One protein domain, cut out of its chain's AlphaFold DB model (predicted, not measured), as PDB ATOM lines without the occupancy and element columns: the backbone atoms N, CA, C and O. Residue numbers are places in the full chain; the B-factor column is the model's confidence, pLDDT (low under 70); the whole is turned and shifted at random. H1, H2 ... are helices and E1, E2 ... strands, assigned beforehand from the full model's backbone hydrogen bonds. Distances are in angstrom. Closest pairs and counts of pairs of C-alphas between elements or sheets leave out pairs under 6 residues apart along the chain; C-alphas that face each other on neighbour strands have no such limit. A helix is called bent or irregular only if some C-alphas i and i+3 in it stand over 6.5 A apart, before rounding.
ATOM      1  N   ARG A 106     -27.054  -6.618 -49.046       82.50
ATOM      2  CA  ARG A 106     -27.695  -7.098 -50.270       82.50
ATOM      3  C   ARG A 106     -26.975  -8.367 -50.704       82.50
ATOM      4  O   ARG A 106     -25.971  -8.309 -51.410       82.50
ATOM      5  N   GLU A 107     -27.457  -9.505 -50.216       81.62
ATOM      6  CA  GLU A 107     -26.790 -10.799 -50.410       81.62
ATOM      7  C   GLU A 107     -26.694 -11.184 -51.888       81.62
ATOM      8  O   GLU A 107     -25.629 -11.607 -52.319       81.62
ATOM      9  N   GLY A 108     -27.736 -10.923 -52.685       81.81
ATOM     10  CA  GLY A 108     -27.698 -11.175 -54.130       81.81
ATOM     11  C   GLY A 108     -26.561 -10.431 -54.837       81.81
ATOM     12  O   GLY A 108     -25.775 -11.039 -55.554       81.81
ATOM     13  N   VAL A 109     -26.374  -9.141 -54.533       83.88
ATOM     14  CA  VAL A 109     -25.273  -8.331 -55.093       83.88
ATOM     15  C   VAL A 109     -23.904  -8.878 -54.668       83.88
ATOM     16  O   VAL A 109     -22.968  -8.908 -55.467       83.88
ATOM     17  N   LEU A 110     -23.768  -9.344 -53.420       85.50
ATOM     18  CA  LEU A 110     -22.529  -9.963 -52.940       85.50
ATOM     19  C   LEU A 110     -22.217 -11.246 -53.715       85.50
ATOM     20  O   LEU A 110     -21.123 -11.379 -54.260       85.50
ATOM     21  N   VAL A 111     -23.175 -12.166 -53.804       86.50
ATOM     22  CA  VAL A 111     -23.012 -13.444 -54.509       86.50
ATOM     23  C   VAL A 111     -22.704 -13.208 -55.984       86.50
ATOM     24  O   VAL A 111     -21.791 -13.818 -56.542       86.50
ATOM     25  N   GLU A 112     -23.407 -12.275 -56.615       85.75
ATOM     26  CA  GLU A 112     -23.171 -11.901 -58.003       85.75
ATOM     27  C   GLU A 112     -21.792 -11.285 -58.244       85.75
ATOM     28  O   GLU A 112     -21.240 -11.472 -59.328       85.75
ATOM     29  N   SER A 113     -21.236 -10.566 -57.267       85.31
ATOM     30  CA  SER A 113     -19.878 -10.013 -57.354       85.31
ATOM     31  C   SER A 113     -18.785 -11.072 -57.173       85.31
ATOM     32  O   SER A 113     -17.671 -10.907 -57.663       85.31
ATOM     33  N   LEU A 114     -19.104 -12.165 -56.475       86.00
ATOM     34  CA  LEU A 114     -18.185 -13.266 -56.184       86.00
ATOM     35  C   LEU A 114     -18.231 -14.387 -57.234       86.00
ATOM     36  O   LEU A 114     -17.357 -15.255 -57.231       86.00
ATOM     37  N   THR A 115     -19.234 -14.381 -58.115       85.62
ATOM     38  CA  THR A 115     -19.439 -15.391 -59.161       85.62
ATOM     39  C   THR A 115     -19.131 -14.830 -60.545       85.62
ATOM     40  O   THR A 115     -19.572 -13.747 -60.933       85.62
ATOM     41  N   THR A 116     -18.378 -15.592 -61.330       85.38
ATOM     42  CA  THR A 116     -18.109 -15.277 -62.733       85.38
ATOM     43  C   THR A 116     -19.364 -15.480 -63.576       85.38
ATOM     44  O   THR A 116     -20.229 -16.295 -63.260       85.38
ATOM     45  N   PHE A 117     -19.458 -14.776 -64.703       82.62
ATOM     46  CA  PHE A 117     -20.611 -14.893 -65.598       82.62
ATOM     47  C   PHE A 117     -20.882 -16.341 -66.053       82.62
ATOM     48  O   PHE A 117     -22.034 -16.765 -66.105       82.62
ATOM     49  N   GLN A 118     -19.829 -17.126 -66.308       81.00
ATOM     50  CA  GLN A 118     -19.955 -18.539 -66.681       81.00
ATOM     51  C   GLN A 118     -20.552 -19.391 -65.552       81.00
ATOM     52  O   GLN A 118     -21.444 -20.199 -65.804       81.00
ATOM     53  N   GLU A 119     -20.121 -19.180 -64.307       84.38
ATOM     54  CA  GLU A 119     -20.678 -19.880 -63.141       84.38
ATOM     55  C   GLU A 119     -22.157 -19.546 -62.948       84.38
ATOM     56  O   GLU A 119     -22.964 -20.442 -62.696       84.38
ATOM     57  N   LYS A 120     -22.549 -18.278 -63.140       86.06
ATOM     58  CA  LYS A 120     -23.955 -17.870 -63.020       86.06
ATOM     59  C   LYS A 120     -24.853 -18.628 -64.004       86.06
ATOM     60  O   LYS A 120     -25.928 -19.095 -63.628       86.06
ATOM     61  N   ILE A 121     -24.394 -18.810 -65.244       82.75
ATOM     62  CA  ILE A 121     -25.107 -19.592 -66.269       82.75
ATOM     63  C   ILE A 121     -25.231 -21.054 -65.849       82.75
ATOM     64  O   ILE A 121     -26.316 -21.632 -65.923       82.75
ATOM     65  N   GLN A 122     -24.134 -21.659 -65.395       84.06
ATOM     66  CA  GLN A 122     -24.121 -23.060 -64.982       84.06
ATOM     67  C   GLN A 122     -25.087 -23.320 -63.817       84.06
ATOM     68  O   GLN A 122     -25.828 -24.304 -63.841       84.06
ATOM     69  N   ILE A 123     -25.145 -22.407 -62.844       86.94
ATOM     70  CA  ILE A 123     -26.067 -22.483 -61.704       86.94
ATOM     71  C   ILE A 123     -27.528 -22.404 -62.173       86.94
ATOM     72  O   ILE A 123     -28.345 -23.239 -61.780       86.94
ATOM     73  N   ILE A 124     -27.866 -21.473 -63.070       86.81
ATOM     74  CA  ILE A 124     -29.224 -21.369 -63.636       86.81
ATOM     75  C   ILE A 124     -29.603 -22.629 -64.422       86.81
ATOM     76  O   ILE A 124     -30.733 -23.106 -64.316       86.81
ATOM     77  N   ARG A 125     -28.671 -23.206 -65.187       84.38
ATOM     78  CA  ARG A 125     -28.910 -24.443 -65.952       84.38
ATOM     79  C   ARG A 125     -29.096 -25.662 -65.059       84.38
ATOM     80  O   ARG A 125     -29.866 -26.555 -65.404       84.38
ATOM     81  N   MET A 126     -28.448 -25.686 -63.895       83.81
ATOM     82  CA  MET A 126     -28.676 -26.714 -62.881       83.81
ATOM     83  C   MET A 126     -30.094 -26.630 -62.288       83.81
ATOM     84  O   MET A 126     -30.661 -27.663 -61.923       83.81
ATOM     85  N   TYR A 127     -30.686 -25.430 -62.243       86.50
ATOM     86  CA  TYR A 127     -32.022 -25.169 -61.697       86.50
ATOM     87  C   TYR A 127     -32.899 -24.349 -62.663       86.50
ATOM     88  O   TYR A 127     -33.253 -23.201 -62.386       86.50
ATOM     89  N   PRO A 128     -33.342 -24.938 -63.789       81.69
ATOM     90  CA  PRO A 128     -33.989 -24.193 -64.874       81.69
ATOM     91  C   PRO A 128     -35.346 -23.584 -64.490       81.69
ATOM     92  O   PRO A 128     -35.808 -22.644 -65.137       81.69
ATOM     93  N   ARG A 129     -35.982 -24.104 -63.429       85.62
ATOM     94  CA  ARG A 129     -37.273 -23.631 -62.906       85.62
ATOM     95  C   ARG A 129     -37.172 -22.357 -62.058       85.62
ATOM     96  O   ARG A 129     -38.210 -21.802 -61.717       85.62
ATOM     97  N   CYS A 130     -35.969 -21.908 -61.707       85.94
ATOM     98  CA  CYS A 130     -35.778 -20.680 -60.938       85.94
ATOM     99  C   CYS A 130     -36.070 -19.440 -61.790       85.94
ATOM    100  O   CYS A 130     -35.799 -19.429 -62.994       85.94
ATOM    101  N   VAL A 131     -36.631 -18.411 -61.161       84.44
ATOM    102  CA  VAL A 131     -36.995 -17.137 -61.792       84.44
ATOM    103  C   VAL A 131     -35.746 -16.314 -62.097       84.44
ATOM    104  O   VAL A 131     -35.622 -15.798 -63.202       84.44
ATOM    105  N   ASP A 132     -34.799 -16.263 -61.161       85.44
ATOM    106  CA  ASP A 132     -33.558 -15.498 -61.268       85.44
ATOM    107  C   ASP A 132     -32.330 -16.307 -60.808       85.44
ATOM    108  O   ASP A 132     -32.428 -17.452 -60.343       85.44
ATOM    109  N   PHE A 133     -31.147 -15.709 -60.978       86.81
ATOM    110  CA  PHE A 133     -29.881 -16.279 -60.518       86.81
ATOM    111  C   PHE A 133     -29.846 -16.492 -58.998       86.81
ATOM    112  O   PHE A 133     -29.415 -17.551 -58.544       86.81
ATOM    113  N   ASN A 134     -30.314 -15.518 -58.214       87.25
ATOM    114  CA  ASN A 134     -30.237 -15.560 -56.754       87.25
ATOM    115  C   ASN A 134     -31.018 -16.750 -56.186       87.25
ATOM    116  O   ASN A 134     -30.506 -17.501 -55.357       87.25
ATOM    117  N   GLN A 135     -32.223 -16.993 -56.696       87.62
ATOM    118  CA  GLN A 135     -33.027 -18.148 -56.333       87.62
ATOM    119  C   GLN A 135     -32.322 -19.456 -56.698       87.62
ATOM    120  O   GLN A 135     -32.311 -20.376 -55.883       87.62
ATOM    121  N   ALA A 136     -31.722 -19.545 -57.890       87.69
ATOM    122  CA  ALA A 136     -30.970 -20.728 -58.306       87.69
ATOM    123  C   ALA A 136     -29.748 -20.976 -57.407       87.69
ATOM    124  O   ALA A 136     -29.478 -22.118 -57.035       87.69
ATOM    125  N   TYR A 137     -29.051 -19.911 -57.009       88.94
ATOM    126  CA  TYR A 137     -27.929 -19.966 -56.080       88.94
ATOM    127  C   TYR A 137     -28.349 -20.479 -54.698       88.94
ATOM    128  O   TYR A 137     -27.784 -21.463 -54.229       88.94
ATOM    129  N   PHE A 138     -29.372 -19.893 -54.069       87.25
ATOM    130  CA  PHE A 138     -29.819 -20.339 -52.742       87.25
ATOM    131  C   PHE A 138     -30.328 -21.786 -52.753       87.25
ATOM    132  O   PHE A 138     -30.115 -22.529 -51.795       87.25
ATOM    133  N   LEU A 139     -30.940 -22.228 -53.856       88.12
ATOM    134  CA  LEU A 139     -31.323 -23.631 -54.043       88.12
ATOM    135  C   LEU A 139     -30.105 -24.552 -54.196       88.12
ATOM    136  O   LEU A 139     -30.129 -25.683 -53.709       88.12
ATOM    137  N   ALA A 140     -29.044 -24.076 -54.851       86.94
ATOM    138  CA  ALA A 140     -27.779 -24.794 -54.958       86.94
ATOM    139  C   ALA A 140     -27.121 -24.965 -53.587       86.94
ATOM    140  O   ALA A 140     -26.793 -26.092 -53.222       86.94
ATOM    141  N   VAL A 141     -27.006 -23.878 -52.819       86.75
ATOM    142  CA  VAL A 141     -26.485 -23.867 -51.444       86.75
ATOM    143  C   VAL A 141     -27.249 -24.876 -50.583       86.75
ATOM    144  O   VAL A 141     -26.650 -25.821 -50.074       86.75
ATOM    145  N   ALA A 142     -28.581 -24.770 -50.529       84.06
ATOM    146  CA  ALA A 142     -29.428 -25.628 -49.696       84.06
ATOM    147  C   ALA A 142     -29.359 -27.125 -50.050       84.06
ATOM    148  O   ALA A 142     -29.645 -27.980 -49.212       84.06
ATOM    149  N   LYS A 143     -29.028 -27.460 -51.303       84.25
ATOM    150  CA  LYS A 143     -28.925 -28.852 -51.759       84.25
ATOM    151  C   LYS A 143     -27.527 -29.439 -51.571       84.25
ATOM    152  O   LYS A 143     -27.409 -30.650 -51.398       84.25
ATOM    153  N   LEU A 144     -26.489 -28.615 -51.702       82.06
ATOM    154  CA  LEU A 144     -25.100 -29.070 -51.776       82.06
ATOM    155  C   LEU A 144     -24.374 -28.989 -50.435       82.06
ATOM    156  O   LEU A 144     -23.468 -29.786 -50.199       82.06
ATOM    157  N   LEU A 145     -24.767 -28.069 -49.557       79.75
ATOM    158  CA  LEU A 145     -24.143 -27.924 -48.248       79.75
ATOM    159  C   LEU A 145     -24.847 -28.808 -47.205       79.75
ATOM    160  O   LEU A 145     -26.067 -28.992 -47.254       79.75
ATOM    161  N   PRO A 146     -24.090 -29.400 -46.263       75.62
ATOM    162  CA  PRO A 146     -24.673 -30.199 -45.195       75.62
ATOM    163  C   PRO A 146     -25.556 -29.325 -44.299       75.62
ATOM    164  O   PRO A 146     -25.245 -28.162 -44.061       75.62
ATOM    165  N   LYS A 147     -26.630 -29.901 -43.744       69.75
ATOM    166  CA  LYS A 147     -27.600 -29.180 -42.892       69.75
ATOM    167  C   LYS A 147     -26.965 -28.462 -41.693       69.75
ATOM    168  O   LYS A 147     -27.510 -27.474 -41.215       69.75
ATOM    169  N   ASP A 148     -25.813 -28.945 -41.236       66.62
ATOM    170  CA  ASP A 148     -25.097 -28.392 -40.085       66.62
ATOM    171  C   ASP A 148     -24.171 -27.217 -40.456       66.62
ATOM    172  O   ASP A 148     -23.670 -26.522 -39.571       66.62
ATOM    173  N   TYR A 149     -23.956 -26.964 -41.755       67.75
ATOM    174  CA  TYR A 149     -23.148 -25.850 -42.260       67.75
ATOM    175  C   TYR A 149     -23.750 -24.498 -41.855       67.75
ATOM    176  O   TYR A 149     -23.055 -23.651 -41.292       67.75
ATOM    177  N   ASP A 150     -25.063 -24.335 -42.036       65.12
ATOM    178  CA  ASP A 150     -25.764 -23.081 -41.739       65.12
ATOM    179  C   ASP A 150     -25.708 -22.724 -40.244       65.12
ATOM    180  O   ASP A 150     -25.531 -21.562 -39.879       65.12
ATOM    181  N   LEU A 151     -25.793 -23.725 -39.358       61.34
ATOM    182  CA  LEU A 151     -25.831 -23.539 -37.902       61.34
ATOM    183  C   LEU A 151     -24.555 -22.876 -37.355       61.34
ATOM    184  O   LEU A 151     -24.636 -21.920 -36.583       61.34
ATOM    185  N   TYR A 152     -23.375 -23.323 -37.790       60.03
ATOM    186  CA  TYR A 152     -22.099 -22.764 -37.322       60.03
ATOM    187  C   TYR A 152     -21.888 -21.306 -37.764       60.03
ATOM    188  O   TYR A 152     -21.293 -20.494 -37.047       60.03
ATOM    189  N   HIS A 153     -22.371 -20.958 -38.954       66.81
ATOM    190  CA  HIS A 153     -22.193 -19.630 -39.530       66.81
ATOM    191  C   HIS A 153     -23.223 -18.620 -39.019       66.81
ATOM    192  O   HIS A 153     -22.856 -17.470 -38.747       66.81
ATOM    193  N   LEU A 154     -24.461 -19.059 -38.772       67.56
ATOM    194  CA  LEU A 154     -25.491 -18.268 -38.093       67.56
ATOM    195  C   LEU A 154     -25.019 -17.799 -36.709       67.56
ATOM    196  O   LEU A 154     -25.192 -16.626 -36.367       67.56
ATOM    197  N   ASP A 155     -24.331 -18.659 -35.955       72.31
ATOM    198  CA  ASP A 155     -23.784 -18.310 -34.639       72.31
ATOM    199  C   ASP A 155     -22.710 -17.212 -34.714       72.31
ATOM    200  O   ASP A 155     -22.691 -16.285 -33.894       72.31
ATOM    201  N   LYS A 156     -21.830 -17.257 -35.722       75.88
ATOM    202  CA  LYS A 156     -20.791 -16.231 -35.912       75.88
ATOM    203  C   LYS A 156     -21.359 -14.899 -36.379       75.88
ATOM    204  O   LYS A 156     -20.934 -13.851 -35.892       75.88
ATOM    205  N   ILE A 157     -22.321 -14.912 -37.299       77.88
ATOM    206  CA  ILE A 157     -23.027 -13.703 -37.744       77.88
ATOM    207  C   ILE A 157     -23.725 -13.056 -36.541       77.88
ATOM    208  O   ILE A 157     -23.507 -11.870 -36.276       77.88
ATOM    209  N   ALA A 158     -24.446 -13.848 -35.742       80.19
ATOM    210  CA  ALA A 158     -25.100 -13.382 -34.525       80.19
ATOM    211  C   ALA A 158     -24.106 -12.816 -33.496       80.19
ATOM    212  O   ALA A 158     -24.413 -11.835 -32.815       80.19
ATOM    213  N   PHE A 159     -22.902 -13.385 -33.379       83.06
ATOM    214  CA  PHE A 159     -21.851 -12.849 -32.512       83.06
ATOM    215  C   PHE A 159     -21.453 -11.419 -32.904       83.06
ATOM    216  O   PHE A 159     -21.429 -10.528 -32.050       83.06
ATOM    217  N   TYR A 160     -21.184 -11.172 -34.188       86.19
ATOM    218  CA  TYR A 160     -20.825  -9.837 -34.666       86.19
ATOM    219  C   TYR A 160     -21.964  -8.830 -34.482       86.19
ATOM    220  O   TYR A 160     -21.715  -7.705 -34.049       86.19
ATOM    221  N   GLU A 161     -23.210  -9.229 -34.731       83.31
ATOM    222  CA  GLU A 161     -24.373  -8.372 -34.478       83.31
ATOM    223  C   GLU A 161     -24.502  -7.995 -32.996       83.31
ATOM    224  O   GLU A 161     -24.743  -6.828 -32.671       83.31
ATOM    225  N   ARG A 162     -24.280  -8.954 -32.084       82.44
ATOM    226  CA  ARG A 162     -24.262  -8.702 -30.632       82.44
ATOM    227  C   ARG A 162     -23.141  -7.735 -30.246       82.44
ATOM    228  O   ARG A 162     -23.386  -6.825 -29.456       82.44
ATOM    229  N   MET A 163     -21.947  -7.883 -30.825       84.50
ATOM    230  CA  MET A 163     -20.815  -6.974 -30.595       84.50
ATOM    231  C   MET A 163     -21.091  -5.553 -31.097       84.50
ATOM    232  O   MET A 163     -20.833  -4.586 -30.379       84.50
ATOM    233  N   ILE A 164     -21.663  -5.412 -32.297       88.19
ATOM    234  CA  ILE A 164     -22.089  -4.114 -32.840       88.19
ATOM    235  C   ILE A 164     -23.121  -3.475 -31.906       88.19
ATOM    236  O   ILE A 164     -22.988  -2.301 -31.557       88.19
ATOM    237  N   GLY A 165     -24.122  -4.245 -31.466       83.75
ATOM    238  CA  GLY A 165     -25.127  -3.788 -30.509       83.75
ATOM    239  C   GLY A 165     -24.508  -3.294 -29.200       83.75
ATOM    240  O   GLY A 165     -24.853  -2.214 -28.724       83.75
ATOM    241  N   LEU A 166     -23.530  -4.028 -28.667       85.81
ATOM    242  CA  LEU A 166     -22.831  -3.662 -27.439       85.81
ATOM    243  C   LEU A 166     -22.101  -2.337 -27.554       85.81
ATOM    244  O   LEU A 166     -22.321  -1.443 -26.736       85.81
ATOM    245  N   ILE A 167     -21.274  -2.182 -28.584       86.88
ATOM    246  CA  ILE A 167     -20.487  -0.961 -28.756       86.88
ATOM    247  C   ILE A 167     -21.415   0.242 -28.958       86.88
ATOM    248  O   ILE A 167     -21.204   1.289 -28.346       86.88
ATOM    249  N   LYS A 168     -22.499   0.079 -29.726       87.75
ATOM    250  CA  LYS A 168     -23.529   1.114 -29.893       87.75
ATOM    251  C   LYS A 168     -24.169   1.531 -28.580       87.75
ATOM    252  O   LYS A 168     -24.363   2.719 -28.364       87.75
ATOM    253  N   CYS A 169     -24.481   0.580 -27.706       85.00
ATOM    254  CA  CYS A 169     -25.090   0.860 -26.411       85.00
ATOM    255  C   CYS A 169     -24.118   1.530 -25.419       85.00
ATOM    256  O   CYS A 169     -24.560   2.276 -24.547       85.00
ATOM    257  N   LEU A 170     -22.800   1.366 -25.578       86.12
ATOM    258  CA  LEU A 170     -21.802   2.073 -24.763       86.12
ATOM    259  C   LEU A 170     -21.671   3.565 -25.112       86.12
ATOM    260  O   LEU A 170     -21.311   4.365 -24.247       86.12
ATOM    261  N   ILE A 171     -21.981   3.967 -26.346       84.88
ATOM    262  CA  ILE A 171     -21.921   5.373 -26.779       84.88
ATOM    263  C   ILE A 171     -22.866   6.274 -25.955       84.88
ATOM    264  O   ILE A 171     -22.368   7.210 -25.323       84.88
ATOM    265  N   PRO A 172     -24.190   6.020 -25.869       83.94
ATOM    266  CA  PRO A 172     -25.088   6.852 -25.073       83.94
ATOM    267  C   PRO A 172     -24.773   6.772 -23.578       83.94
ATOM    268  O   PRO A 172     -24.872   7.787 -22.895       83.94
ATOM    269  N   VAL A 173     -24.317   5.620 -23.067       84.38
ATOM    270  CA  VAL A 173     -23.834   5.502 -21.679       84.38
ATOM    271  C   VAL A 173     -22.694   6.484 -21.432       84.38
ATOM    272  O   VAL A 173     -22.729   7.239 -20.463       84.38
ATOM    273  N   THR A 174     -21.719   6.543 -22.340       85.75
ATOM    274  CA  THR A 174     -20.585   7.471 -22.248       85.75
ATOM    275  C   THR A 174     -21.054   8.930 -22.259       85.75
ATOM    276  O   THR A 174     -20.556   9.738 -21.474       85.75
ATOM    277  N   VAL A 175     -22.048   9.272 -23.086       85.38
ATOM    278  CA  VAL A 175     -22.643  10.620 -23.138       85.38
ATOM    279  C   VAL A 175     -23.378  10.967 -21.839       85.38
ATOM    280  O   VAL A 175     -23.146  12.034 -21.271       85.38
ATOM    281  N   ILE A 176     -24.214  10.067 -21.314       84.62
ATOM    282  CA  ILE A 176     -24.911  10.259 -20.030       84.62
ATOM    283  C   ILE A 176     -23.890  10.464 -18.904       84.62
ATOM    284  O   ILE A 176     -24.040  11.363 -18.072       84.62
ATOM    285  N   PHE A 177     -22.811   9.678 -18.899       78.56
ATOM    286  CA  PHE A 177     -21.742   9.822 -17.916       78.56
ATOM    287  C   PHE A 177     -20.951  11.116 -18.066       78.56
ATOM    288  O   PHE A 177     -20.525  11.663 -17.047       78.56
ATOM    289  N   LEU A 178     -20.776  11.638 -19.281       81.25
ATOM    290  CA  LEU A 178     -20.197  12.964 -19.487       81.25
ATOM    291  C   LEU A 178     -21.065  14.045 -18.833       81.25
ATOM    292  O   LEU A 178     -20.543  14.869 -18.082       81.25
ATOM    293  N   ILE A 179     -22.380  14.008 -19.073       81.12
ATOM    294  CA  ILE A 179     -23.345  14.965 -18.510       81.12
ATOM    295  C   ILE A 179     -23.306  14.912 -16.978       81.12
ATOM    296  O   ILE A 179     -23.212  15.945 -16.315       81.12
ATOM    297  N   TYR A 180     -23.299  13.709 -16.400       75.56
ATOM    298  CA  TYR A 180     -23.234  13.542 -14.949       75.56
ATOM    299  C   TYR A 180     -21.891  14.017 -14.364       75.56
ATOM    300  O   TYR A 180     -21.850  14.682 -13.326       75.56
ATOM    301  N   ASN A 181     -20.777  13.731 -15.046       72.56
ATOM    302  CA  ASN A 181     -19.440  14.171 -14.637       72.56
ATOM    303  C   ASN A 181     -19.162  15.654 -14.907       72.56
ATOM    304  O   ASN A 181     -18.128  16.178 -14.474       72.56
ATOM    305  N   TRP A 182     -20.079  16.375 -15.550       72.38
ATOM    306  CA  TRP A 182     -19.916  17.806 -15.783       72.38
ATOM    307  C   TRP A 182     -19.699  18.577 -14.474       72.38
ATOM    308  O   TRP A 182     -18.859  19.474 -14.421       72.38
ATOM    309  N   LYS A 183     -20.328  18.127 -13.377       70.62
ATOM    310  CA  LYS A 183     -20.205  18.704 -12.024       70.62
ATOM    311  C   LYS A 183     -18.977  18.246 -11.215       70.62
ATOM    312  O   LYS A 183     -18.798  18.692 -10.089       70.62
ATOM    313  N   SER A 184     -18.132  17.349 -11.733       70.44
ATOM    314  CA  SER A 184     -16.966  16.840 -10.983       70.44
ATOM    315  C   SER A 184     -15.841  17.879 -10.846       70.44
ATOM    316  O   SER A 184     -15.669  18.701 -11.741       70.44
ATOM    317  N   VAL A 185     -14.979  17.730  -9.836       73.62
ATOM    318  CA  VAL A 185     -13.832  18.620  -9.529       73.62
ATOM    319  C   VAL A 185     -12.710  18.603 -10.592       73.62
ATOM    320  O   VAL A 185     -11.827  19.451 -10.579       73.62
ATOM    321  N   LEU A 186     -12.722  17.653 -11.536       72.75
ATOM    322  CA  LEU A 186     -11.691  17.556 -12.580       72.75
ATOM    323  C   LEU A 186     -11.614  18.828 -13.461       72.75
ATOM    324  O   LEU A 186     -12.659  19.399 -13.781       72.75
ATOM    325  N   PRO A 187     -10.414  19.227 -13.933       83.19
ATOM    326  CA  PRO A 187     -10.258  20.321 -14.892       83.19
ATOM    327  C   PRO A 187     -11.038  20.056 -16.181       83.19
ATOM    328  O   PRO A 187     -11.041  18.928 -16.681       83.19
ATOM    329  N   PHE A 188     -11.652  21.097 -16.747       83.19
ATOM    330  CA  PHE A 188     -12.492  21.004 -17.948       83.19
ATOM    331  C   PHE A 188     -11.812  20.246 -19.100       83.19
ATOM    332  O   PHE A 188     -12.348  19.249 -19.585       83.19
ATOM    333  N   TRP A 189     -10.592  20.646 -19.471       85.19
ATOM    334  CA  TRP A 189      -9.842  20.039 -20.575       85.19
ATOM    335  C   TRP A 189      -9.540  18.554 -20.369       85.19
ATOM    336  O   TRP A 189      -9.629  17.774 -21.315       85.19
ATOM    337  N   ASN A 190      -9.282  18.127 -19.130       83.88
ATOM    338  CA  ASN A 190      -9.051  16.713 -18.830       83.88
ATOM    339  C   ASN A 190     -10.325  15.879 -19.023       83.88
ATOM    340  O   ASN A 190     -10.236  14.734 -19.465       83.88
ATOM    341  N   LYS A 191     -11.508  16.437 -18.727       82.81
ATOM    342  CA  LYS A 191     -12.790  15.759 -18.988       82.81
ATOM    343  C   LYS A 191     -13.032  15.607 -20.484       82.81
ATOM    344  O   LYS A 191     -13.372  14.515 -20.930       82.81
ATOM    345  N   VAL A 192     -12.822  16.687 -21.241       86.00
ATOM    346  CA  VAL A 192     -12.998  16.699 -22.699       86.00
ATOM    347  C   VAL A 192     -12.048  15.703 -23.356       86.00
ATOM    348  O   VAL A 192     -12.506  14.857 -24.116       86.00
ATOM    349  N   LEU A 193     -10.758  15.727 -23.010       89.06
ATOM    350  CA  LEU A 193      -9.768  14.808 -23.572       89.06
ATOM    351  C   LEU A 193     -10.138  13.344 -23.299       89.06
ATOM    352  O   LEU A 193     -10.190  12.542 -24.224       89.06
ATOM    353  N   ARG A 194     -10.454  12.996 -22.043       86.56
ATOM    354  CA  ARG A 194     -10.839  11.621 -21.681       86.56
ATOM    355  C   ARG A 194     -12.098  11.171 -22.412       86.56
ATOM    356  O   ARG A 194     -12.154  10.034 -22.866       86.56
ATOM    357  N   PHE A 195     -13.082  12.054 -22.543       88.12
ATOM    358  CA  PHE A 195     -14.297  11.771 -23.294       88.12
ATOM    359  C   PHE A 195     -14.010  11.524 -24.775       88.12
ATOM    360  O   PHE A 195     -14.447  10.511 -25.315       88.12
ATOM    361  N   VAL A 196     -13.227  12.401 -25.411       89.19
ATOM    362  CA  VAL A 196     -12.816  12.244 -26.812       89.19
ATOM    363  C   VAL A 196     -12.058  10.933 -26.999       89.19
ATOM    364  O   VAL A 196     -12.389  10.187 -27.914       89.19
ATOM    365  N   CYS A 197     -11.123  10.593 -26.107       90.56
ATOM    366  CA  CYS A 197     -10.424   9.310 -26.150       90.56
ATOM    367  C   CYS A 197     -11.401   8.127 -26.102       90.56
ATOM    368  O   CYS A 197     -11.328   7.260 -26.966       90.56
ATOM    369  N   VAL A 198     -12.347   8.108 -25.155       89.62
ATOM    370  CA  VAL A 198     -13.326   7.012 -25.041       89.62
ATOM    371  C   VAL A 198     -14.205   6.918 -26.290       89.62
ATOM    372  O   VAL A 198     -14.370   5.829 -26.834       89.62
ATOM    373  N   ILE A 199     -14.733   8.039 -26.788       90.19
ATOM    374  CA  ILE A 199     -15.569   8.053 -27.996       90.19
ATOM    375  C   ILE A 199     -14.773   7.617 -29.228       90.19
ATOM    376  O   ILE A 199     -15.294   6.845 -30.034       90.19
ATOM    377  N   MET A 200     -13.514   8.037 -29.365       91.12
ATOM    378  CA  MET A 200     -12.642   7.584 -30.449       91.12
ATOM    379  C   MET A 200     -12.377   6.081 -30.359       91.12
ATOM    380  O   MET A 200     -12.494   5.393 -31.369       91.12
ATOM    381  N   THR A 201     -12.090   5.542 -29.172       90.69
ATOM    382  CA  THR A 201     -11.892   4.098 -28.977       90.69
ATOM    383  C   THR A 201     -13.167   3.303 -29.279       90.69
ATOM    384  O   THR A 201     -13.106   2.277 -29.958       90.69
ATOM    385  N   LEU A 202     -14.337   3.779 -28.842       90.69
ATOM    386  CA  LEU A 202     -15.626   3.151 -29.157       90.69
ATOM    387  C   LEU A 202     -15.939   3.214 -30.657       90.69
ATOM    388  O   LEU A 202     -16.359   2.225 -31.242       90.69
ATOM    389  N   SER A 203     -15.667   4.342 -31.309       89.31
ATOM    390  CA  SER A 203     -15.881   4.499 -32.753       89.31
ATOM    391  C   SER A 203     -14.937   3.614 -33.569       89.31
ATOM    392  O   SER A 203     -15.366   2.958 -34.517       89.31
ATOM    393  N   LEU A 204     -13.660   3.540 -33.177       91.50
ATOM    394  CA  LEU A 204     -12.660   2.701 -33.836       91.50
ATOM    395  C   LEU A 204     -12.980   1.210 -33.668       91.50
ATOM    396  O   LEU A 204     -12.905   0.452 -34.632       91.50
ATOM    397  N   SER A 205     -13.377   0.794 -32.462       90.69
ATOM    398  CA  SER A 205     -13.804  -0.586 -32.213       90.69
ATOM    399  C   SER A 205     -15.079  -0.931 -32.979       90.69
ATOM    400  O   SER A 205     -15.132  -1.990 -33.600       90.69
ATOM    401  N   LEU A 206     -16.066  -0.029 -33.033       90.31
ATOM    402  CA  LEU A 206     -17.273  -0.211 -33.843       90.31
ATOM    403  C   LEU A 206     -16.918  -0.426 -35.316       90.31
ATOM    404  O   LEU A 206     -17.394  -1.374 -35.938       90.31
ATOM    405  N   TYR A 207     -16.050   0.427 -35.861       89.25
ATOM    406  CA  TYR A 207     -15.594   0.321 -37.241       89.25
ATOM    407  C   TYR A 207     -14.857  -1.000 -37.502       89.25
ATOM    408  O   TYR A 207     -15.150  -1.685 -38.482       89.25
ATOM    409  N   GLY A 208     -13.968  -1.408 -36.591       89.62
ATOM    410  CA  GLY A 208     -13.262  -2.687 -36.670       89.62
ATOM    411  C   GLY A 208     -14.208  -3.891 -36.681       89.62
ATOM    412  O   GLY A 208     -14.052  -4.786 -37.511       89.62
ATOM    413  N   VAL A 209     -15.233  -3.896 -35.821       90.12
ATOM    414  CA  VAL A 209     -16.235  -4.975 -35.782       90.12
ATOM    415  C   VAL A 209     -17.091  -4.987 -37.051       90.12
ATOM    416  O   VAL A 209     -17.358  -6.065 -37.577       90.12
ATOM    417  N   ILE A 210     -17.476  -3.825 -37.590       88.25
ATOM    418  CA  ILE A 210     -18.219  -3.743 -38.859       88.25
ATOM    419  C   ILE A 210     -17.392  -4.323 -40.014       88.25
ATOM    420  O   ILE A 210     -17.920  -5.112 -40.799       88.25
ATOM    421  N   ILE A 211     -16.099  -3.991 -40.106       89.00
ATOM    422  CA  ILE A 211     -15.204  -4.572 -41.119       89.00
ATOM    423  C   ILE A 211     -15.088  -6.084 -40.933       89.00
ATOM    424  O   ILE A 211     -15.202  -6.821 -41.910       89.00
ATOM    425  N   ALA A 212     -14.881  -6.553 -39.703       88.25
ATOM    426  CA  ALA A 212     -14.751  -7.979 -39.423       88.25
ATOM    427  C   ALA A 212     -16.027  -8.745 -39.798       88.25
ATOM    428  O   ALA A 212     -15.952  -9.797 -40.427       88.25
ATOM    429  N   HIS A 213     -17.195  -8.186 -39.486       88.69
ATOM    430  CA  HIS A 213     -18.483  -8.756 -39.853       88.69
ATOM    431  C   HIS A 213     -18.677  -8.809 -41.372       88.69
ATOM    432  O   HIS A 213     -19.055  -9.847 -41.915       88.69
ATOM    433  N   ARG A 214     -18.338  -7.716 -42.071       88.31
ATOM    434  CA  ARG A 214     -18.348  -7.639 -43.535       88.31
ATOM    435  C   ARG A 214     -17.449  -8.716 -44.147       88.31
ATOM    436  O   ARG A 214     -17.896  -9.476 -44.998       88.31
ATOM    437  N   TYR A 215     -16.201  -8.796 -43.694       88.06
ATOM    438  CA  TYR A 215     -15.228  -9.773 -44.174       88.06
ATOM    439  C   TYR A 215     -15.686 -11.210 -43.918       88.06
ATOM    440  O   TYR A 215     -15.552 -12.064 -44.788       88.06
ATOM    441  N   HIS A 216     -16.266 -11.478 -42.746       86.56
ATOM    442  CA  HIS A 216     -16.774 -12.805 -42.422       86.56
ATOM    443  C   HIS A 216     -17.939 -13.210 -43.330       86.56
ATOM    444  O   HIS A 216     -17.964 -14.339 -43.810       86.56
ATOM    445  N   LYS A 217     -18.858 -12.280 -43.619       85.56
ATOM    446  CA  LYS A 217     -19.977 -12.518 -44.538       85.56
ATOM    447  C   LYS A 217     -19.500 -12.767 -45.971       85.56
ATOM    448  O   LYS A 217     -19.981 -13.679 -46.630       85.56
ATOM    449  N   GLU A 218     -18.502 -12.022 -46.436       86.88
ATOM    450  CA  GLU A 218     -17.877 -12.272 -47.740       86.88
ATOM    451  C   GLU A 218     -17.181 -13.640 -47.794       86.88
ATOM    452  O   GLU A 218     -17.341 -14.381 -48.762       86.88
ATOM    453  N   MET A 219     -16.433 -14.004 -46.748       86.31
ATOM    454  CA  MET A 219     -15.773 -15.309 -46.670       86.31
ATOM    455  C   MET A 219     -16.766 -16.468 -46.626       86.31
ATOM    456  O   MET A 219     -16.512 -17.491 -47.251       86.31
ATOM    457  N   HIS A 220     -17.897 -16.297 -45.946       85.31
ATOM    458  CA  HIS A 220     -18.977 -17.277 -45.932       85.31
ATOM    459  C   HIS A 220     -19.455 -17.606 -47.349       85.31
ATOM    460  O   HIS A 220     -19.361 -18.751 -47.784       85.31
ATOM    461  N   HIS A 221     -19.848 -16.584 -48.111       85.06
ATOM    462  CA  HIS A 221     -20.315 -16.785 -49.480       85.06
ATOM    463  C   HIS A 221     -19.215 -17.295 -50.419       85.06
ATOM    464  O   HIS A 221     -19.500 -18.058 -51.337       85.06
ATOM    465  N   LYS A 222     -17.939 -16.953 -50.180       86.94
ATOM    466  CA  LYS A 222     -16.817 -17.552 -50.923       86.94
ATOM    467  C   LYS A 222     -16.713 -19.060 -50.705       86.94
ATOM    468  O   LYS A 222     -16.459 -19.777 -51.667       86.94
ATOM    469  N   VAL A 223     -16.908 -19.546 -49.478       85.81
ATOM    470  CA  VAL A 223     -16.903 -20.990 -49.189       85.81
ATOM    471  C   VAL A 223     -18.073 -21.678 -49.891       85.81
ATOM    472  O   VAL A 223     -17.862 -22.694 -50.549       85.81
ATOM    473  N   GLU A 224     -19.270 -21.090 -49.844       86.50
ATOM    474  CA  GLU A 224     -20.451 -21.615 -50.545       86.50
ATOM    475  C   GLU A 224     -20.232 -21.694 -52.061       86.50
ATOM    476  O   GLU A 224     -20.509 -22.715 -52.688       86.50
ATOM    477  N   ILE A 225     -19.685 -20.631 -52.655       86.31
ATOM    478  CA  ILE A 225     -19.395 -20.571 -54.091       86.31
ATOM    479  C   ILE A 225     -18.322 -21.586 -54.477       86.31
ATOM    480  O   ILE A 225     -18.451 -22.221 -55.519       86.31
ATOM    481  N   ASN A 226     -17.289 -21.775 -53.656       85.75
ATOM    482  CA  ASN A 226     -16.265 -22.784 -53.918       85.75
ATOM    483  C   ASN A 226     -16.855 -24.201 -53.889       85.75
ATOM    484  O   ASN A 226     -16.603 -24.966 -54.810       85.75
ATOM    485  N   ALA A 227     -17.709 -24.515 -52.910       84.00
ATOM    486  CA  ALA A 227     -18.395 -25.806 -52.856       84.00
ATOM    487  C   ALA A 227     -19.284 -26.041 -54.091       84.00
ATOM    488  O   ALA A 227     -19.327 -27.140 -54.642       84.00
ATOM    489  N   ILE A 228     -19.969 -24.996 -54.567       83.69
ATOM    490  CA  ILE A 228     -20.735 -25.058 -55.816       83.69
ATOM    491  C   ILE A 228     -19.797 -25.265 -57.014       83.69
ATOM    492  O   ILE A 228     -20.087 -26.098 -57.868       83.69
ATOM    493  N   ARG A 229     -18.669 -24.547 -57.079       84.50
ATOM    494  CA  ARG A 229     -17.685 -24.640 -58.167       84.50
ATOM    495  C   ARG A 229     -17.115 -26.050 -58.298       84.50
ATOM    496  O   ARG A 229     -17.039 -26.544 -59.418       84.50
ATOM    497  N   ASP A 230     -16.789 -26.700 -57.185       82.69
ATOM    498  CA  ASP A 230     -16.286 -28.078 -57.179       82.69
ATOM    499  C   ASP A 230     -17.302 -29.034 -57.829       82.69
ATOM    500  O   ASP A 230     -16.963 -29.829 -58.699       82.69
ATOM    501  N   VAL A 231     -18.590 -28.874 -57.512       79.06
ATOM    502  CA  VAL A 231     -19.679 -29.681 -58.095       79.06
ATOM    503  C   VAL A 231     -19.941 -29.346 -59.569       79.06
ATOM    504  O   VAL A 231     -20.389 -30.200 -60.341       79.06
ATOM    505  N   LEU A 232     -19.716 -28.094 -59.973       74.50
ATOM    506  CA  LEU A 232     -19.864 -27.655 -61.360       74.50
ATOM    507  C   LEU A 232     -18.709 -28.139 -62.248       74.50
ATOM    508  O   LEU A 232     -18.947 -28.429 -63.421       74.50
ATOM    509  N   ALA A 233     -17.498 -28.271 -61.701       71.44
ATOM    510  CA  ALA A 233     -16.322 -28.764 -62.419       71.44
ATOM    511  C   ALA A 233     -16.496 -30.213 -62.912       71.44
ATOM    512  O   ALA A 233     -16.052 -30.547 -64.009       71.44
ATOM    513  N   ASP A 234     -17.225 -31.039 -62.158       67.88
ATOM    514  CA  ASP A 234     -17.460 -32.458 -62.462       67.88
ATOM    515  C   ASP A 234     -18.527 -32.707 -63.543       67.88
ATOM    516  O   ASP A 234     -18.882 -33.852 -63.842       67.88
ATOM    517  N   LYS A 235     -19.102 -31.649 -64.128       65.31
ATOM    518  CA  LYS A 235     -20.333 -31.749 -64.907       65.31
ATOM    519  C   LYS A 235     -20.198 -31.208 -66.354       65.31
ATOM    520  O   LYS A 235     -19.709 -30.103 -66.566       65.31
ATOM    521  N   PRO A 236     -20.737 -31.915 -67.373       56.94
ATOM    522  CA  PRO A 236     -20.456 -31.685 -68.808       56.94
ATOM    523  C   PRO A 236     -21.098 -30.435 -69.451       56.94
ATOM    524  O   PRO A 236     -20.942 -30.197 -70.641       56.94
ATOM    525  N   TRP A 237     -21.829 -29.622 -68.691       55.75
ATOM    526  CA  TRP A 237     -22.520 -28.397 -69.149       55.75
ATOM    527  C   TRP A 237     -21.546 -27.228 -69.381       55.75
ATOM    528  O   TRP A 237     -21.955 -26.186 -69.894       55.75
ATOM    529  N   SER A 238     -20.267 -27.402 -69.026       52.50
ATOM    530  CA  SER A 238     -19.176 -26.437 -69.206       52.50
ATOM    531  C   SER A 238     -18.905 -26.061 -70.669       52.50
ATOM    532  O   SER A 238     -18.252 -25.052 -70.924       52.50
ATOM    533  N   SER A 239     -19.437 -26.821 -71.631       53.62
ATOM    534  CA  SER A 239     -19.139 -26.690 -73.061       53.62
ATOM    535  C   SER A 239     -20.226 -26.021 -73.913       53.62
ATOM    536  O   SER A 239     -20.110 -26.036 -75.136       53.62
ATOM    537  N   THR A 240     -21.283 -25.441 -73.330       57.41
ATOM    538  CA  THR A 240     -22.362 -24.779 -74.103       57.41
ATOM    539  C   THR A 240     -22.287 -23.250 -73.977       57.41
ATOM    540  O   THR A 240     -22.826 -22.693 -73.018       57.41
ATOM    541  N   PRO A 241     -21.610 -22.548 -74.907       57.88
ATOM    542  CA  PRO A 241     -21.301 -21.123 -74.762       57.88
ATOM    543  C   PRO A 241     -22.476 -20.177 -75.052       57.88
ATOM    544  O   PRO A 241     -22.490 -19.065 -74.526       57.88
ATOM    545  N   ASP A 242     -23.478 -20.595 -75.831       65.25
ATOM    546  CA  ASP A 242     -24.539 -19.679 -76.256       65.25
ATOM    547  C   ASP A 242     -25.681 -19.589 -75.237       65.25
ATOM    548  O   ASP A 242     -26.238 -20.596 -74.790       65.25
ATOM    549  N   LEU A 243     -26.024 -18.350 -74.867       67.31
ATOM    550  CA  LEU A 243     -27.169 -18.034 -74.015       67.31
ATOM    551  C   LEU A 243     -28.437 -17.868 -74.846       67.31
ATOM    552  O   LEU A 243     -28.484 -17.061 -75.779       67.31
ATOM    553  N   THR A 244     -29.509 -18.512 -74.408       74.62
ATOM    554  CA  THR A 244     -30.860 -18.202 -74.878       74.62
ATOM    555  C   THR A 244     -31.309 -16.822 -74.376       74.62
ATOM    556  O   THR A 244     -30.907 -16.362 -73.305       74.62
ATOM    557  N   SER A 245     -32.190 -16.147 -75.122       76.00
ATOM    558  CA  SER A 245     -32.778 -14.860 -74.708       76.00
ATOM    559  C   SER A 245     -33.495 -14.946 -73.352       76.00
ATOM    560  O   SER A 245     -33.506 -13.980 -72.596       76.00
ATOM    561  N   TYR A 246     -34.032 -16.126 -73.027       75.44
ATOM    562  CA  TYR A 246     -34.664 -16.430 -71.745       75.44
ATOM    563  C   TYR A 246     -33.658 -16.523 -70.587       75.44
ATOM    564  O   TYR A 246     -33.930 -16.030 -69.497       75.44
ATOM    565  N   GLU A 247     -32.472 -17.100 -70.802       73.00
ATOM    566  CA  GLU A 247     -31.414 -17.111 -69.782       73.00
ATOM    567  C   GLU A 247     -30.883 -15.698 -69.529       73.00
ATOM    568  O   GLU A 247     -30.677 -15.323 -68.379       73.00
ATOM    569  N   LYS A 248     -30.745 -14.878 -70.581       76.81
ATOM    570  CA  LYS A 248     -30.323 -13.475 -70.445       76.81
ATOM    571  C   LYS A 248     -31.273 -12.659 -69.568       76.81
ATOM    572  O   LYS A 248     -30.803 -11.859 -68.771       76.81
ATOM    573  N   SER A 249     -32.586 -12.892 -69.663       77.94
ATOM    574  CA  SER A 249     -33.573 -12.184 -68.836       77.94
ATOM    575  C   SER A 249     -33.540 -12.548 -67.345       77.94
ATOM    576  O   SER A 249     -34.194 -11.873 -66.559       77.94
ATOM    577  N   LYS A 250     -32.802 -13.595 -66.944       78.44
ATOM    578  CA  LYS A 250     -32.674 -14.012 -65.534       78.44
ATOM    579  C   LYS A 250     -31.513 -13.348 -64.794       78.44
ATOM    580  O   LYS A 250     -31.359 -13.571 -63.592       78.44
ATOM    581  N   PHE A 251     -30.693 -12.571 -65.498       77.81
ATOM    582  CA  PHE A 251     -29.618 -11.793 -64.896       77.81
ATOM    583  C   PHE A 251     -30.082 -10.357 -64.705       77.81
ATOM    584  O   PHE A 251     -30.504  -9.702 -65.658       77.81
ATOM    585  N   VAL A 252     -29.970  -9.869 -63.475       75.31
ATOM    586  CA  VAL A 252     -30.096  -8.447 -63.172       75.31
ATOM    587  C   VAL A 252     -28.681  -7.889 -63.073       75.31
ATOM    588  O   VAL A 252     -27.810  -8.513 -62.473       75.31
ATOM    589  N   ASP A 253     -28.416  -6.763 -63.732       69.06
ATOM    590  CA  ASP A 253     -27.090  -6.156 -63.689       69.06
ATOM    591  C   ASP A 253     -26.943  -5.286 -62.438       69.06
ATOM    592  O   ASP A 253     -27.434  -4.158 -62.383       69.06
ATOM    593  N   HIS A 254     -26.248  -5.824 -61.436       73.19
ATOM    594  CA  HIS A 254     -25.898  -5.117 -60.206       73.19
ATOM    595  C   HIS A 254     -24.405  -4.746 -60.128       73.19
ATOM    596  O   HIS A 254     -23.898  -4.471 -59.040       73.19
ATOM    597  N   THR A 255     -23.675  -4.715 -61.253       65.06
ATOM    598  CA  THR A 255     -22.204  -4.535 -61.273       65.06
ATOM    599  C   THR A 255     -21.688  -3.284 -60.553       65.06
ATOM    600  O   THR A 255     -20.562  -3.296 -60.058       65.06
ATOM    601  N   ASN A 256     -22.499  -2.230 -60.437       67.00
ATOM    602  CA  ASN A 256     -22.129  -0.981 -59.759       67.00
ATOM    603  C   ASN A 256     -22.755  -0.803 -58.365       67.00
ATOM    604  O   ASN A 256     -22.540   0.226 -57.716       67.00
ATOM    605  N   GLU A 257     -23.526  -1.774 -57.877       79.00
ATOM    606  CA  GLU A 257     -24.177  -1.671 -56.578       79.00
ATOM    607  C   GLU A 257     -23.264  -2.114 -55.433       79.00
ATOM    608  O   GLU A 257     -22.522  -3.094 -55.511       79.00
ATOM    609  N   ARG A 258     -23.338  -1.400 -54.306       79.31
ATOM    610  CA  ARG A 258     -22.678  -1.843 -53.077       79.31
ATOM    611  C   ARG A 258     -23.525  -2.922 -52.417       79.31
ATOM    612  O   ARG A 258     -24.681  -2.695 -52.076       79.31
ATOM    613  N   TRP A 259     -22.903  -4.059 -52.136       81.19
ATOM    614  CA  TRP A 259     -23.542  -5.167 -51.426       81.19
ATOM    615  C   TRP A 259     -23.733  -4.924 -49.920       81.19
ATOM    616  O   TRP A 259     -24.378  -5.716 -49.234       81.19
ATOM    617  N   TYR A 260     -23.181  -3.831 -49.387       82.12
ATOM    618  CA  TYR A 260     -23.375  -3.405 -48.005       82.12
ATOM    619  C   TYR A 260     -23.651  -1.904 -47.936       82.12
ATOM    620  O   TYR A 260     -23.100  -1.114 -48.708       82.12
ATOM    621  N   ILE A 261     -24.479  -1.510 -46.972       81.25
ATOM    622  CA  ILE A 261     -24.843  -0.114 -46.732       81.25
ATOM    623  C   ILE A 261     -24.756   0.153 -45.232       81.25
ATOM    624  O   ILE A 261     -25.339  -0.570 -44.425       81.25
ATOM    625  N   VAL A 262     -24.023   1.205 -44.863       78.75
ATOM    626  CA  VAL A 262     -24.006   1.748 -43.501       78.75
ATOM    627  C   VAL A 262     -24.843   3.017 -43.511       78.75
ATOM    628  O   VAL A 262     -24.507   3.961 -44.224       78.75
ATOM    629  N   TYR A 263     -25.924   3.048 -42.738       76.56
ATOM    630  CA  TYR A 263     -26.855   4.174 -42.732       76.56
ATOM    631  C   TYR A 263     -27.188   4.627 -41.310       76.56
ATOM    632  O   TYR A 263     -27.354   3.826 -40.392       76.56
ATOM    633  N   PHE A 264     -27.269   5.942 -41.115       70.69
ATOM    634  CA  PHE A 264     -27.566   6.560 -39.816       70.69
ATOM    635  C   PHE A 264     -29.055   6.863 -39.629       70.69
ATOM    636  O   PHE A 264     -29.517   6.975 -38.499       70.69
ATOM    637  N   ILE A 265     -29.799   6.966 -40.730       64.25
ATOM    638  CA  ILE A 265     -31.245   7.181 -40.749       64.25
ATOM    639  C   ILE A 265     -31.848   6.003 -41.496       64.25
ATOM    640  O   ILE A 265     -31.493   5.748 -42.645       64.25
ATOM    641  N   ALA A 266     -32.720   5.257 -40.831       57.59
ATOM    642  CA  ALA A 266     -33.344   4.076 -41.400       57.59
ATOM    643  C   ALA A 266     -34.521   4.449 -42.314       57.59
ATOM    644  O   ALA A 266     -35.661   4.134 -41.993       57.59
ATOM    645  N   SER A 267     -34.264   5.115 -43.444       51.22
ATOM    646  CA  SER A 267     -35.305   5.429 -44.438       51.22
ATOM    647  C   SER A 267     -36.046   4.168 -44.910       51.22
ATOM    648  O   SER A 267     -37.270   4.169 -44.957       51.22
ATOM    649  N   GLU A 268     -35.334   3.051 -45.097       51.19
ATOM    650  CA  GLU A 268     -35.921   1.742 -45.449       51.19
ATOM    651  C   GLU A 268     -36.753   1.110 -44.305       51.19
ATOM    652  O   GLU A 268     -37.665   0.327 -44.560       51.19
ATOM    653  N   ARG A 269     -36.508   1.462 -43.027       51.16
ATOM    654  CA  ARG A 269     -37.407   1.056 -41.921       51.16
ATOM    655  C   ARG A 269     -38.609   1.977 -41.779       51.16
ATOM    656  O   ARG A 269     -39.632   1.515 -41.288       51.16
ATOM    657  N   ILE A 270     -38.494   3.250 -42.160       49.47
ATOM    658  CA  ILE A 270     -39.632   4.174 -42.168       49.47
ATOM    659  C   ILE A 270     -40.660   3.686 -43.189       49.47
ATOM    660  O   ILE A 270     -41.820   3.575 -42.820       49.47
ATOM    661  N   GLU A 271     -40.239   3.281 -44.394       44.66
ATOM    662  CA  GLU A 271     -41.128   2.649 -45.385       44.66
ATOM    663  C   GLU A 271     -41.783   1.359 -44.872       44.66
ATOM    664  O   GLU A 271     -42.965   1.129 -45.117       44.66
ATOM    665  N   TRP A 272     -41.060   0.532 -44.108       40.41
ATOM    666  CA  TRP A 272     -41.636  -0.660 -43.474       40.41
ATOM    667  C   TRP A 272     -42.648  -0.314 -42.363       40.41
ATOM    668  O   TRP A 272     -43.716  -0.919 -42.292       40.41
ATOM    669  N   PHE A 273     -42.364   0.687 -41.521       37.97
ATOM    670  CA  PHE A 273     -43.289   1.160 -40.483       37.97
ATOM    671  C   PHE A 273     -44.542   1.824 -41.073       37.97
ATOM    672  O   PHE A 273     -45.633   1.577 -40.572       37.97
ATOM    673  N   THR A 274     -44.417   2.614 -42.144       43.53
ATOM    674  CA  THR A 274     -45.562   3.266 -42.802       43.53
ATOM    675  C   THR A 274     -46.430   2.293 -43.601       43.53
ATOM    676  O   THR A 274     -47.614   2.561 -43.776       43.53
ATOM    677  N   THR A 275     -45.884   1.160 -44.055       40.41
ATOM    678  CA  THR A 275     -46.656   0.104 -44.742       40.41
ATOM    679  C   THR A 275     -47.287  -0.922 -43.801       40.41
ATOM    680  O   THR A 275     -48.269  -1.550 -44.185       40.41
ATOM    681  N   HIS A 276     -46.759  -1.110 -42.585       34.50
ATOM    682  CA  HIS A 276     -47.222  -2.161 -41.660       34.50
ATOM    683  C   HIS A 276     -47.922  -1.642 -40.395       34.50
ATOM    684  O   HIS A 276     -48.500  -2.438 -39.657       34.50
ATOM    685  N   TRP A 277     -47.908  -0.332 -40.142       34.06
ATOM    686  CA  TRP A 277     -48.673   0.305 -39.069       34.06
ATOM    687  C   TRP A 277     -49.507   1.444 -39.651       34.06
ATOM    688  O   TRP A 277     -49.088   2.600 -39.678       34.06
ATOM    689  N   HIS A 278     -50.707   1.103 -40.120       30.61
ATOM    690  CA  HIS A 278     -51.766   2.089 -40.310       30.61
ATOM    691  C   HIS A 278     -52.285   2.502 -38.926       30.61
ATOM    692  O   HIS A 278     -52.874   1.681 -38.220       30.61
ATOM    693  N   PHE A 279     -52.026   3.750 -38.536       35.66
ATOM    694  CA  PHE A 279     -52.906   4.480 -37.623       35.66
ATOM    695  C   PHE A 279     -54.028   5.129 -38.432       35.66
ATOM    696  O   PHE A 279     -53.734   5.579 -39.564       35.66
TER     697      PHE A 279
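Overview. This is residues 106 to 279 of the 279 residues of an uncharacterized protein of Siphonobacter sp. BAB-5385 (UniProt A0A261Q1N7). What does the model look like? A long helical hairpin, H4 and H5, makes the longest axis, with short H1 and H3 packed across the last part of H5 and H2 on H3. Beyond H5 the chain folds back past H2 to E1, and residues 263 to 279, with H8, stick out. How is it built? The printed part has 174 residues with eight named helices and one named strand, in the order H1 to H7, E1, H8; it is mostly helix, only just loose, close to extended, with a radius of gyration of the C-alphas of 23.2 A and spans of 78 by 42 by 30 A.

Arrangement. What touches the hub? H5, residues 188 to 233, forms a hairpin with H4, residues 149 to 181, at a shallow tilt of 11 degrees, opposite ways; their closest C-alphas, Tyr 160 and His 213, are 5.8 A apart. H1, residues 107 to 114, touches residues 218 to 225 of H5 alone, closest at C-alphas 111 and 221, 6.6 A. Residues 140 to 144 alone of H3, residues 133 to 144, touch H5, closest at C-alphas 141 and 224, 6.5 A. What lies beyond? H2, residues 117 to 126, touches H3, closest at C-alphas 124 and 136, 5.6 A. E1, residues 260 to 263, pairs with no named strand. H8, residues 267 to 276, touches no helix; O i to N i+4 pairs are all within hydrogen-bond range in H1, H2, H3, H5 and H8, and 25 of 29 in H4.

Along the chain. Where does H5 run? It spans 66.9 A, from C-alpha 188 at (-12.492, 21.004, -17.948) to C-alpha 233 at (-16.322, -28.764, -62.419); H4 spans 48.8 A. Which helices are shortest? H6, residues 236 to 239, is irregular, only just, with C-alphas 236 and 239 6.7 A apart; H7 is residues 245 to 248.

Size, cuts and confidence. Is anything missing? The printed part has no cut; the link from H7 to E1 is long. Where is confidence low? Residues 147 to 154, 234 to 243, 253, 255 to 256 and 265 to 279 have pLDDT under 70.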